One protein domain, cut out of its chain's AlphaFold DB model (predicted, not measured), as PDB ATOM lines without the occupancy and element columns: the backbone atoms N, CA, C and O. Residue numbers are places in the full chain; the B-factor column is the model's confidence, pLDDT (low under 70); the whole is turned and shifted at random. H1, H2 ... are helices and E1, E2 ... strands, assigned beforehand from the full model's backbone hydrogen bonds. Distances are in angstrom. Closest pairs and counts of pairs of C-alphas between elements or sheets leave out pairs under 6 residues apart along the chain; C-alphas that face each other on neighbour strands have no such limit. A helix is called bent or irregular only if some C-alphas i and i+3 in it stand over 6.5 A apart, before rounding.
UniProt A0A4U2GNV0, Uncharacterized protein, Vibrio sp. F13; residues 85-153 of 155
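Overview. This is residues 85 to 153 of the 155 residues of an uncharacterized protein of Vibrio sp. F13 (UniProt A0A4U2GNV0). What shape do these atoms make? A strongly twisted four-stranded sheet has two helices, H1 and H2, side by side over one face, in two layers, with the other face bare. What builds it? The 69 printed residues have two named helices and four named strands, along the chain E1, E2, E3, H1, H2, E4, a mixed class; the antiparallel sheet runs E2, E1, E4, E3. The whole is compact, radius of gyration of the C-alphas 11.0 A, spanning 28 by 22 by 17 A.

Arrangement. How do the strands pair? Inner strands E1, residues 87 to 92, and E4, residues 148 to 152, are antiparallel at 160 degrees, with N 91 and O 150 within hydrogen-bond range at 2.8 A. E1 forms a hairpin with edge strand E2, residues 95 to 101, N 97 and O 90 being 2.8 A apart; E4 is antiparallel to edge strand E3, residues 107 to 111, with N 110 and O 149 at 2.9 A. Where are the helices? H2, residues 128 to 143, is on the sheet at a height of 9.6 A, over E2 and E1; the closest C-alphas of E2 and H2, Phe 100 and Asp 130, are 6.0 A apart. H1, residues 112 to 125, is on the same face at a height of 12.3 A, over E4 and E3, and stands up from the sheet at 44 degrees. H1 and H2 are close but not clearly touching, closest C-alphas Val 112 and Leu 138 at 7.8 A, with a shallow tilt of 4 degrees, opposite ways. Are their backbones complete? Every O i to N i+4 pair of H2 is within hydrogen-bond range, and 8 of 10 in H1.

Along the chain. Where do the strands begin and end? E1 begins at C-alpha 87, (-3.702, 25.033, -2.752), and E4 ends at C-alpha 152, (-4.293, 22.999, -10.801). How long are the longer elements? From first to last C-alpha H2 measures 23.0 A, H1 20.1 A and E2 19.0 A. H1 is irregular, its C-alphas 121 and 124 being 7.6 A apart.

Size, cuts and confidence. How far does it reach? The two C-alphas farthest apart, Glu 94 and His 124, are 30.5 A apart. Is it continuous and confident? The printed part has no cut, each link between named elements is tight, and no printed residue is under 70 in pLDDT.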
ATOM      1  N   ASN A  85      -2.047  20.262  -0.560       80.25
ATOM      2  CA  ASN A  85      -2.735  19.608  -1.669       80.25
ATOM      3  C   ASN A  85      -3.950  20.396  -2.163       80.25
ATOM      4  O   ASN A  85      -4.276  20.361  -3.346       80.25
ATOM      5  N   LYS A  86      -4.595  21.153  -1.275       87.94
ATOM      6  CA  LYS A  86      -5.744  21.994  -1.612       87.94
ATOM      7  C   LYS A  86      -5.365  23.352  -2.187       87.94
ATOM      8  O   LYS A  86      -6.257  24.080  -2.607       87.94
ATOM      9  N   LEU A  87      -4.090  23.733  -2.216       91.81
ATOM     10  CA  LEU A  87      -3.702  25.033  -2.752       91.81
ATOM     11  C   LEU A  87      -3.840  25.052  -4.277       91.81
ATOM     12  O   LEU A  87      -3.164  24.316  -4.997       91.81
ATOM     13  N   LEU A  88      -4.708  25.933  -4.768       94.12
ATOM     14  CA  LEU A  88      -4.849  26.206  -6.187       94.12
ATOM     15  C   LEU A  88      -3.613  26.952  -6.679       94.12
ATOM     16  O   LEU A  88      -3.199  27.955  -6.104       94.12
ATOM     17  N   SER A  89      -3.027  26.466  -7.758       94.94
ATOM     18  CA  SER A  89      -1.825  27.008  -8.371       94.94
ATOM     19  C   SER A  89      -2.060  27.278  -9.848       94.94
ATOM     20  O   SER A  89      -2.840  26.598 -10.514       94.94
ATOM     21  N   VAL A  90      -1.369  28.287 -10.363       95.56
ATOM     22  CA  VAL A  90      -1.404  28.691 -11.762       95.56
ATOM     23  C   VAL A  90       0.002  28.608 -12.332       95.56
ATOM     24  O   VAL A  90       0.914  29.280 -11.853       95.56
ATOM     25  N   GLN A  91       0.176  27.797 -13.367       94.38
ATOM     26  CA  GLN A  91       1.417  27.675 -14.118       94.38
ATOM     27  C   GLN A  91       1.287  28.383 -15.470       94.38
ATOM     28  O   GLN A  91       0.327  28.171 -16.212       94.38
ATOM     29  N   PHE A  92       2.269  29.217 -15.794       93.25
ATOM     30  CA  PHE A  92       2.376  29.934 -17.061       93.25
ATOM     31  C   PHE A  92       3.854  30.042 -17.458       93.25
ATOM     32  O   PHE A  92       4.692  30.521 -16.690       93.25
ATOM     33  N   GLY A  93       4.195  29.542 -18.648       86.94
ATOM     34  CA  GLY A  93       5.594  29.326 -19.029       86.94
ATOM     35  C   GLY A  93       6.312  28.403 -18.033       86.94
ATOM     36  O   GLY A  93       5.797  27.347 -17.670       86.94
ATOM     37  N   GLU A  94       7.485  28.825 -17.560       87.25
ATOM     38  CA  GLU A  94       8.276  28.108 -16.543       87.25
ATOM     39  C   GLU A  94       7.912  28.497 -15.099       87.25
ATOM     40  O   GLU A  94       8.485  27.974 -14.144       87.25
ATOM     41  N   ARG A  95       6.968  29.427 -14.910       90.31
ATOM     42  CA  ARG A  95       6.588  29.930 -13.587       90.31
ATOM     43  C   ARG A  95       5.338  29.235 -13.080       90.31
ATOM     44  O   ARG A  95       4.388  29.027 -13.827       90.31
ATOM     45  N   THR A  96       5.330  28.945 -11.784       93.81
ATOM     46  CA  THR A  96       4.147  28.490 -11.049       93.81
ATOM     47  C   THR A  96       3.922  29.433  -9.881       93.81
ATOM     48  O   THR A  96       4.857  29.738  -9.143       93.81
ATOM     49  N   MET A  97       2.694  29.914  -9.731       93.81
ATOM     50  CA  MET A  97       2.281  30.757  -8.617       93.81
ATOM     51  C   MET A  97       1.117  30.108  -7.891       93.81
ATOM     52  O   MET A  97       0.139  29.704  -8.516       93.81
ATOM     53  N   THR A  98       1.218  30.025  -6.575       92.88
ATOM     54  CA  THR A  98       0.143  29.538  -5.715       92.88
ATOM     55  C   THR A  98      -0.794  30.686  -5.355       92.88
ATOM     56  O   THR A  98      -0.348  31.810  -5.132       92.88
ATOM     57  N   LEU A  99      -2.088  30.394  -5.342       92.19
ATOM     58  CA  LEU A  99      -3.162  31.294  -4.953       92.19
ATOM     59  C   LEU A  99      -3.645  30.899  -3.548       92.19
ATOM     60  O   LEU A  99      -2.900  30.983  -2.575       92.19
ATOM     61  N   PHE A 100      -4.874  30.402  -3.460       91.88
ATOM     62  CA  PHE A 100      -5.602  30.126  -2.230       91.88
ATOM     63  C   PHE A 100      -6.029  28.658  -2.147       91.88
ATOM     64  O   PHE A 100      -5.842  27.870  -3.073       91.88
ATOM     65  N   THR A 101      -6.620  28.278  -1.015       90.25
ATOM     66  CA  THR A 101      -7.162  26.928  -0.819       90.25
ATOM     67  C   THR A 101      -8.435  26.744  -1.643       90.25
ATOM     68  O   THR A 101      -9.369  27.532  -1.534       90.25
ATOM     69  N   PHE A 102      -8.496  25.683  -2.440       91.12
ATOM     70  CA  PHE A 102      -9.640  25.323  -3.260       91.12
ATOM     71  C   PHE A 102      -9.919  23.826  -3.118       91.12
ATOM     72  O   PHE A 102      -9.089  22.990  -3.468       91.12
ATOM     73  N   ASP A 103     -11.090  23.488  -2.577       87.19
ATOM     74  CA  ASP A 103     -11.425  22.114  -2.183       87.19
ATOM     75  C   ASP A 103     -11.760  21.185  -3.360       87.19
ATOM     76  O   ASP A 103     -11.794  19.969  -3.186       87.19
ATOM     77  N   GLN A 104     -12.031  21.726  -4.549       88.50
ATOM     78  CA  GLN A 104     -12.362  20.920  -5.721       88.50
ATOM     79  C   GLN A 104     -11.103  20.610  -6.526       88.50
ATOM     80  O   GLN A 104     -10.321  21.513  -6.819       88.50
ATOM     81  N   ALA A 105     -10.930  19.347  -6.919       90.12
ATOM     82  CA  ALA A 105      -9.824  18.941  -7.776       90.12
ATOM     83  C   ALA A 105      -9.855  19.719  -9.101       90.12
ATOM     84  O   ALA A 105     -10.861  19.734  -9.814       90.12
ATOM     85  N   MET A 106      -8.739  20.359  -9.427       92.19
ATOM     86  CA  MET A 106      -8.571  21.174 -10.619       92.19
ATOM     87  C   MET A 106      -7.273  20.761 -11.308       92.19
ATOM     88  O   MET A 106      -6.238  20.608 -10.668       92.19
ATOM     89  N   ASN A 107      -7.326  20.581 -12.623       94.81
ATOM     90  CA  ASN A 107      -6.151  20.424 -13.474       94.81
ATOM     91  C   ASN A 107      -6.559  20.713 -14.920       94.81
ATOM     92  O   ASN A 107      -6.866  19.800 -15.686       94.81
ATOM     93  N   GLN A 108      -6.641  21.994 -15.266       94.44
ATOM     94  CA  GLN A 108      -7.167  22.434 -16.554       94.44
ATOM     95  C   GLN A 108      -6.229  23.438 -17.214       94.44
ATOM     96  O   GLN A 108      -5.694  24.337 -16.565       94.44
ATOM     97  N   MET A 109      -6.057  23.284 -18.524       95.38
ATOM     98  CA  MET A 109      -5.480  24.315 -19.378       95.38
ATOM     99  C   MET A 109      -6.593  25.278 -19.771       95.38
ATOM    100  O   MET A 109      -7.615  24.842 -20.294       95.38
ATOM    101  N   MET A 110      -6.393  26.568 -19.534       95.31
ATOM    102  CA  MET A 110      -7.365  27.600 -19.877       95.31
ATOM    103  C   MET A 110      -6.668  28.873 -20.351       95.31
ATOM    104  O   MET A 110      -5.495  29.125 -20.070       95.31
ATOM    105  N   SER A 111      -7.390  29.685 -21.108       95.31
ATOM    106  CA  SER A 111      -6.981  31.036 -21.465       95.31
ATOM    107  C   SER A 111      -7.083  31.977 -20.264       95.31
ATOM    108  O   SER A 111      -7.791  31.724 -19.288       95.31
ATOM    109  N   VAL A 112      -6.416  33.129 -20.353       93.44
ATOM    110  CA  VAL A 112      -6.506  34.172 -19.317       93.44
ATOM    111  C   VAL A 112      -7.946  34.669 -19.133       93.44
ATOM    112  O   VAL A 112      -8.347  35.013 -18.023       93.44
ATOM    113  N   SER A 113      -8.740  34.705 -20.206       93.88
ATOM    114  CA  SER A 113     -10.148  35.114 -20.153       93.88
ATOM    115  C   SER A 113     -11.013  34.096 -19.412       93.88
ATOM    116  O   SER A 113     -11.790  34.488 -18.544       93.88
ATOM    117  N   GLU A 114     -10.843  32.805 -19.702       95.38
ATOM    118  CA  GLU A 114     -11.533  31.719 -18.989       95.38
ATOM    119  C   GLU A 114     -11.136  31.696 -17.514       95.38
ATOM    120  O   GLU A 114     -11.996  31.570 -16.647       95.38
ATOM    121  N   PHE A 115      -9.857  31.927 -17.207       95.25
ATOM    122  CA  PHE A 115      -9.404  32.032 -15.825       95.25
ATOM    123  C   PHE A 115     -10.072  33.193 -15.075       95.25
ATOM    124  O   PHE A 115     -10.532  33.016 -13.951       95.25
ATOM    125  N   LYS A 116     -10.205  34.371 -15.697       94.25
ATOM    126  CA  LYS A 116     -10.937  35.500 -15.093       94.25
ATOM    127  C   LYS A 116     -12.406  35.162 -14.830       94.25
ATOM    128  O   LYS A 116     -12.925  35.514 -13.775       94.25
ATOM    129  N   GLN A 117     -13.065  34.478 -15.767       95.75
ATOM    130  CA  GLN A 117     -14.451  34.030 -15.595       95.75
ATOM    131  C   GLN A 117     -14.578  33.010 -14.463       95.75
ATOM    132  O   GLN A 117     -15.492  33.111 -13.648       95.75
ATOM    133  N   PHE A 118     -13.637  32.068 -14.378       94.62
ATOM    134  CA  PHE A 118     -13.561  31.107 -13.285       94.62
ATOM    135  C   PHE A 118     -13.448  31.816 -11.931       94.62
ATOM    136  O   PHE A 118     -14.270  31.566 -11.053       94.62
ATOM    137  N   ILE A 119     -12.508  32.756 -11.780       94.75
ATOM    138  CA  ILE A 119     -12.345  33.539 -10.547       94.75
ATOM    139  C   ILE A 119     -13.629  34.291 -10.188       94.75
ATOM    140  O   ILE A 119     -14.041  34.273  -9.031       94.75
ATOM    141  N   GLU A 120     -14.292  34.917 -11.163       94.56
ATOM    142  CA  GLU A 120     -15.548  35.623 -10.903       94.56
ATOM    143  C   GLU A 120     -16.658  34.660 -10.450       94.56
ATOM    144  O   GLU A 120     -17.417  34.986  -9.540       94.56
ATOM    145  N   SER A 121     -16.712  33.441 -11.004       94.38
ATOM    146  CA  SER A 121     -17.701  32.425 -10.610       94.38
ATOM    147  C   SER A 121     -17.560  31.983  -9.148       94.38
ATOM    148  O   SER A 121     -18.563  31.745  -8.469       94.38
ATOM    149  N   ILE A 122     -16.330  31.945  -8.630       93.81
ATOM    150  CA  ILE A 122     -16.035  31.557  -7.244       93.81
ATOM    151  C   ILE A 122     -15.818  32.754  -6.318       93.81
ATOM    152  O   ILE A 122     -15.544  32.564  -5.141       93.81
ATOM    153  N   ARG A 123     -15.978  33.990  -6.805       92.31
ATOM    154  CA  ARG A 123     -15.686  35.223  -6.058       92.31
ATOM    155  C   ARG A 123     -16.394  35.317  -4.710       92.31
ATOM    156  O   ARG A 123     -15.838  35.870  -3.772       92.31
ATOM    157  N   HIS A 124     -17.601  34.770  -4.613       91.69
ATOM    158  CA  HIS A 124     -18.384  34.722  -3.376       91.69
ATOM    159  C   HIS A 124     -17.751  33.849  -2.275       91.69
ATOM    160  O   HIS A 124     -18.125  33.980  -1.113       91.69
ATOM    161  N   LEU A 125     -16.809  32.973  -2.636       90.50
ATOM    162  CA  LEU A 125     -16.036  32.125  -1.727       90.50
ATOM    163  C   LEU A 125     -14.675  32.738  -1.364       90.50
ATOM    164  O   LEU A 125     -14.003  32.217  -0.481       90.50
ATOM    165  N   LEU A 126     -14.257  33.805  -2.053       91.00
ATOM    166  CA  LEU A 126     -12.926  34.393  -1.919       91.00
ATOM    167  C   LEU A 126     -12.927  35.561  -0.935       91.00
ATOM    168  O   LEU A 126     -13.788  36.443  -0.984       91.00
ATOM    169  N   GLY A 127     -11.917  35.596  -0.069       90.44
ATOM    170  CA  GLY A 127     -11.634  36.744   0.779       90.44
ATOM    171  C   GLY A 127     -10.921  37.867   0.023       90.44
ATOM    172  O   GLY A 127     -10.463  37.712  -1.109       90.44
ATOM    173  N   VAL A 128     -10.764  39.017   0.684       89.38
ATOM    174  CA  VAL A 128     -10.034  40.175   0.128       89.38
ATOM    175  C   VAL A 128      -8.603  39.793  -0.269       89.38
ATOM    176  O   VAL A 128      -8.156  40.129  -1.361       89.38
ATOM    177  N   TYR A 129      -7.919  39.023   0.579       90.62
ATOM    178  CA  TYR A 129      -6.547  38.578   0.337       90.62
ATOM    179  C   TYR A 129      -6.423  37.647  -0.884       90.62
ATOM    180  O   TYR A 129      -5.517  37.803  -1.700       90.62
ATOM    181  N   ASP A 130      -7.374  36.729  -1.065       92.25
ATOM    182  CA  ASP A 130      -7.394  35.803  -2.205       92.25
ATOM    183  C   ASP A 130      -7.575  36.557  -3.532       92.25
ATOM    184  O   ASP A 130      -6.968  36.230  -4.560       92.25
ATOM    185  N   LEU A 131      -8.393  37.614  -3.509       91.94
ATOM    186  CA  LEU A 131      -8.602  38.495  -4.655       91.94
ATOM    187  C   LEU A 131      -7.340  39.304  -4.985       91.94
ATOM    188  O   LEU A 131      -6.992  39.417  -6.162       91.94
ATOM    189  N   GLU A 132      -6.626  39.819  -3.982       92.31
ATOM    190  CA  GLU A 132      -5.345  40.516  -4.175       92.31
ATOM    191  C   GLU A 132      -4.281  39.597  -4.790       92.31
ATOM    192  O   GLU A 132      -3.632  39.963  -5.775       92.31
ATOM    193  N   GLN A 133      -4.143  38.371  -4.277       92.06
ATOM    194  CA  GLN A 133      -3.238  37.375  -4.855       92.06
ATOM    195  C   GLN A 133      -3.595  37.057  -6.309       92.06
ATOM    196  O   GLN A 133      -2.720  37.000  -7.177       92.06
ATOM    197  N   THR A 134      -4.887  36.905  -6.596       93.81
ATOM    198  CA  THR A 134      -5.362  36.643  -7.956       93.81
ATOM    199  C   THR A 134      -5.010  37.786  -8.907       93.81
ATOM    200  O   THR A 134      -4.555  37.543 -10.027       93.81
ATOM    201  N   GLN A 135      -5.153  39.037  -8.466       92.94
ATOM    202  CA  GLN A 135      -4.737  40.202  -9.248       92.94
ATOM    203  C   GLN A 135      -3.226  40.210  -9.505       92.94
ATOM    204  O   GLN A 135      -2.802  40.461 -10.635       92.94
ATOM    205  N   ALA A 136      -2.414  39.879  -8.497       92.81
ATOM    206  CA  ALA A 136      -0.966  39.778  -8.651       92.81
ATOM    207  C   ALA A 136      -0.565  38.697  -9.673       92.81
ATOM    208  O   ALA A 136       0.298  38.938 -10.522       92.81
ATOM    209  N   VAL A 137      -1.227  37.534  -9.655       93.81
ATOM    210  CA  VAL A 137      -1.007  36.463 -10.642       93.81
ATOM    211  C   VAL A 137      -1.414  36.908 -12.045       93.81
ATOM    212  O   VAL A 137      -0.636  36.748 -12.985       93.81
ATOM    213  N   LEU A 138      -2.584  37.535 -12.203       93.56
ATOM    214  CA  LEU A 138      -3.030  38.078 -13.492       93.56
ATOM    215  C   LEU A 138      -2.038  39.103 -14.061       93.56
ATOM    216  O   LEU A 138      -1.769  39.098 -15.264       93.56
ATOM    217  N   TYR A 139      -1.463  39.947 -13.204       92.81
ATOM    218  CA  TYR A 139      -0.423  40.892 -13.594       92.81
ATOM    219  C   TYR A 139       0.852  40.179 -14.076       92.81
ATOM    220  O   TYR A 139       1.385  40.512 -15.135       92.81
ATOM    221  N   GLN A 140       1.315  39.148 -13.362       93.12
ATOM    222  CA  GLN A 140       2.492  38.368 -13.765       93.12
ATOM    223  C   GLN A 140       2.279  37.605 -15.077       93.12
ATOM    224  O   GLN A 140       3.182  37.570 -15.916       93.12
ATOM    225  N   ILE A 141       1.088  37.044 -15.297       92.50
ATOM    226  CA  ILE A 141       0.724  36.397 -16.565       92.50
ATOM    227  C   ILE A 141       0.827  37.399 -17.722       92.50
ATOM    228  O   ILE A 141       1.435  37.095 -18.753       92.50
ATOM    229  N   ALA A 142       0.284  38.609 -17.537       90.88
ATOM    230  CA  ALA A 142       0.323  39.667 -18.543       90.88
ATOM    231  C   ALA A 142       1.762  40.107 -18.866       90.88
ATOM    232  O   ALA A 142       2.107  40.246 -20.041       90.88
ATOM    233  N   LEU A 143       2.624  40.253 -17.850       91.12
ATOM    234  CA  LEU A 143       4.047  40.561 -18.040       91.12
ATOM    235  C   LEU A 143       4.780  39.487 -18.857       91.12
ATOM    236  O   LEU A 143       5.615  39.815 -19.697       91.12
ATOM    237  N   ASN A 144       4.443  38.213 -18.646       88.25
ATOM    238  CA  ASN A 144       5.035  37.087 -19.371       88.25
ATOM    239  C   ASN A 144       4.365  36.824 -20.732       88.25
ATOM    240  O   ASN A 144       4.735  35.869 -21.413       88.25
ATOM    241  N   LYS A 145       3.380  37.644 -21.134       88.69
ATOM    242  CA  LYS A 145       2.626  37.522 -22.398       88.69
ATOM    243  C   LYS A 145       2.084  36.105 -22.640       88.69
ATOM    244  O   LYS A 145       2.030  35.633 -23.774       88.69
ATOM    245  N   SER A 146       1.719  35.409 -21.564       87.12
ATOM    246  CA  SER A 146       1.212  34.040 -21.627       87.12
ATOM    247  C   SER A 146      -0.289  34.053 -21.896       87.12
ATOM    248  O   SER A 146      -1.059  34.610 -21.120       87.12
ATOM    249  N   ASN A 147      -0.705  33.424 -22.997       85.06
ATOM    250  CA  ASN A 147      -2.117  33.367 -23.400       85.06
ATOM    251  C   ASN A 147      -2.826  32.090 -22.933       85.06
ATOM    252  O   ASN A 147      -4.055  32.049 -22.913       85.06
ATOM    253  N   GLN A 148      -2.056  31.070 -22.554       91.62
ATOM    254  CA  GLN A 148      -2.540  29.832 -21.959       91.62
ATOM    255  C   GLN A 148      -1.860  29.622 -20.617       91.62
ATOM    256  O   GLN A 148      -0.649  29.817 -20.483       91.62
ATOM    257  N   ILE A 149      -2.658  29.220 -19.639       95.62
ATOM    258  CA  ILE A 149      -2.222  28.927 -18.285       95.62
ATOM    259  C   ILE A 149      -2.799  27.581 -17.863       95.62
ATOM    260  O   ILE A 149      -3.873  27.178 -18.310       95.62
ATOM    261  N   ARG A 150      -2.088  26.886 -16.985       95.88
ATOM    262  CA  ARG A 150      -2.588  25.690 -16.320       95.88
ATOM    263  C   ARG A 150      -3.025  26.067 -14.919       95.88
ATOM    264  O   ARG A 150      -2.214  26.594 -14.168       95.88
ATOM    265  N   VAL A 151      -4.261  25.768 -14.551       95.75
ATOM    266  CA  VAL A 151      -4.760  25.936 -13.183       95.75
ATOM    267  C   VAL A 151      -4.917  24.556 -12.570       95.75
ATOM    268  O   VAL A 151      -5.559  23.691 -13.171       95.75
ATOM    269  N   PHE A 152      -4.300  24.320 -11.415       95.19
ATOM    270  CA  PHE A 152      -4.293  22.999 -10.801       95.19
ATOM    271  C   PHE A 152      -4.149  23.011  -9.278       95.19
ATOM    272  O   PHE A 152      -3.638  23.966  -8.706       95.19
ATOM    273  N   ASN A 153      -4.569  21.931  -8.631       93.56
ATOM    274  CA  ASN A 153      -4.234  21.578  -7.250       93.56
ATOM    275  C   ASN A 153      -3.958  20.061  -7.169       93.56
ATOM    276  O   ASN A 153      -3.987  19.365  -8.187       93.56
TER     277      ASN A 153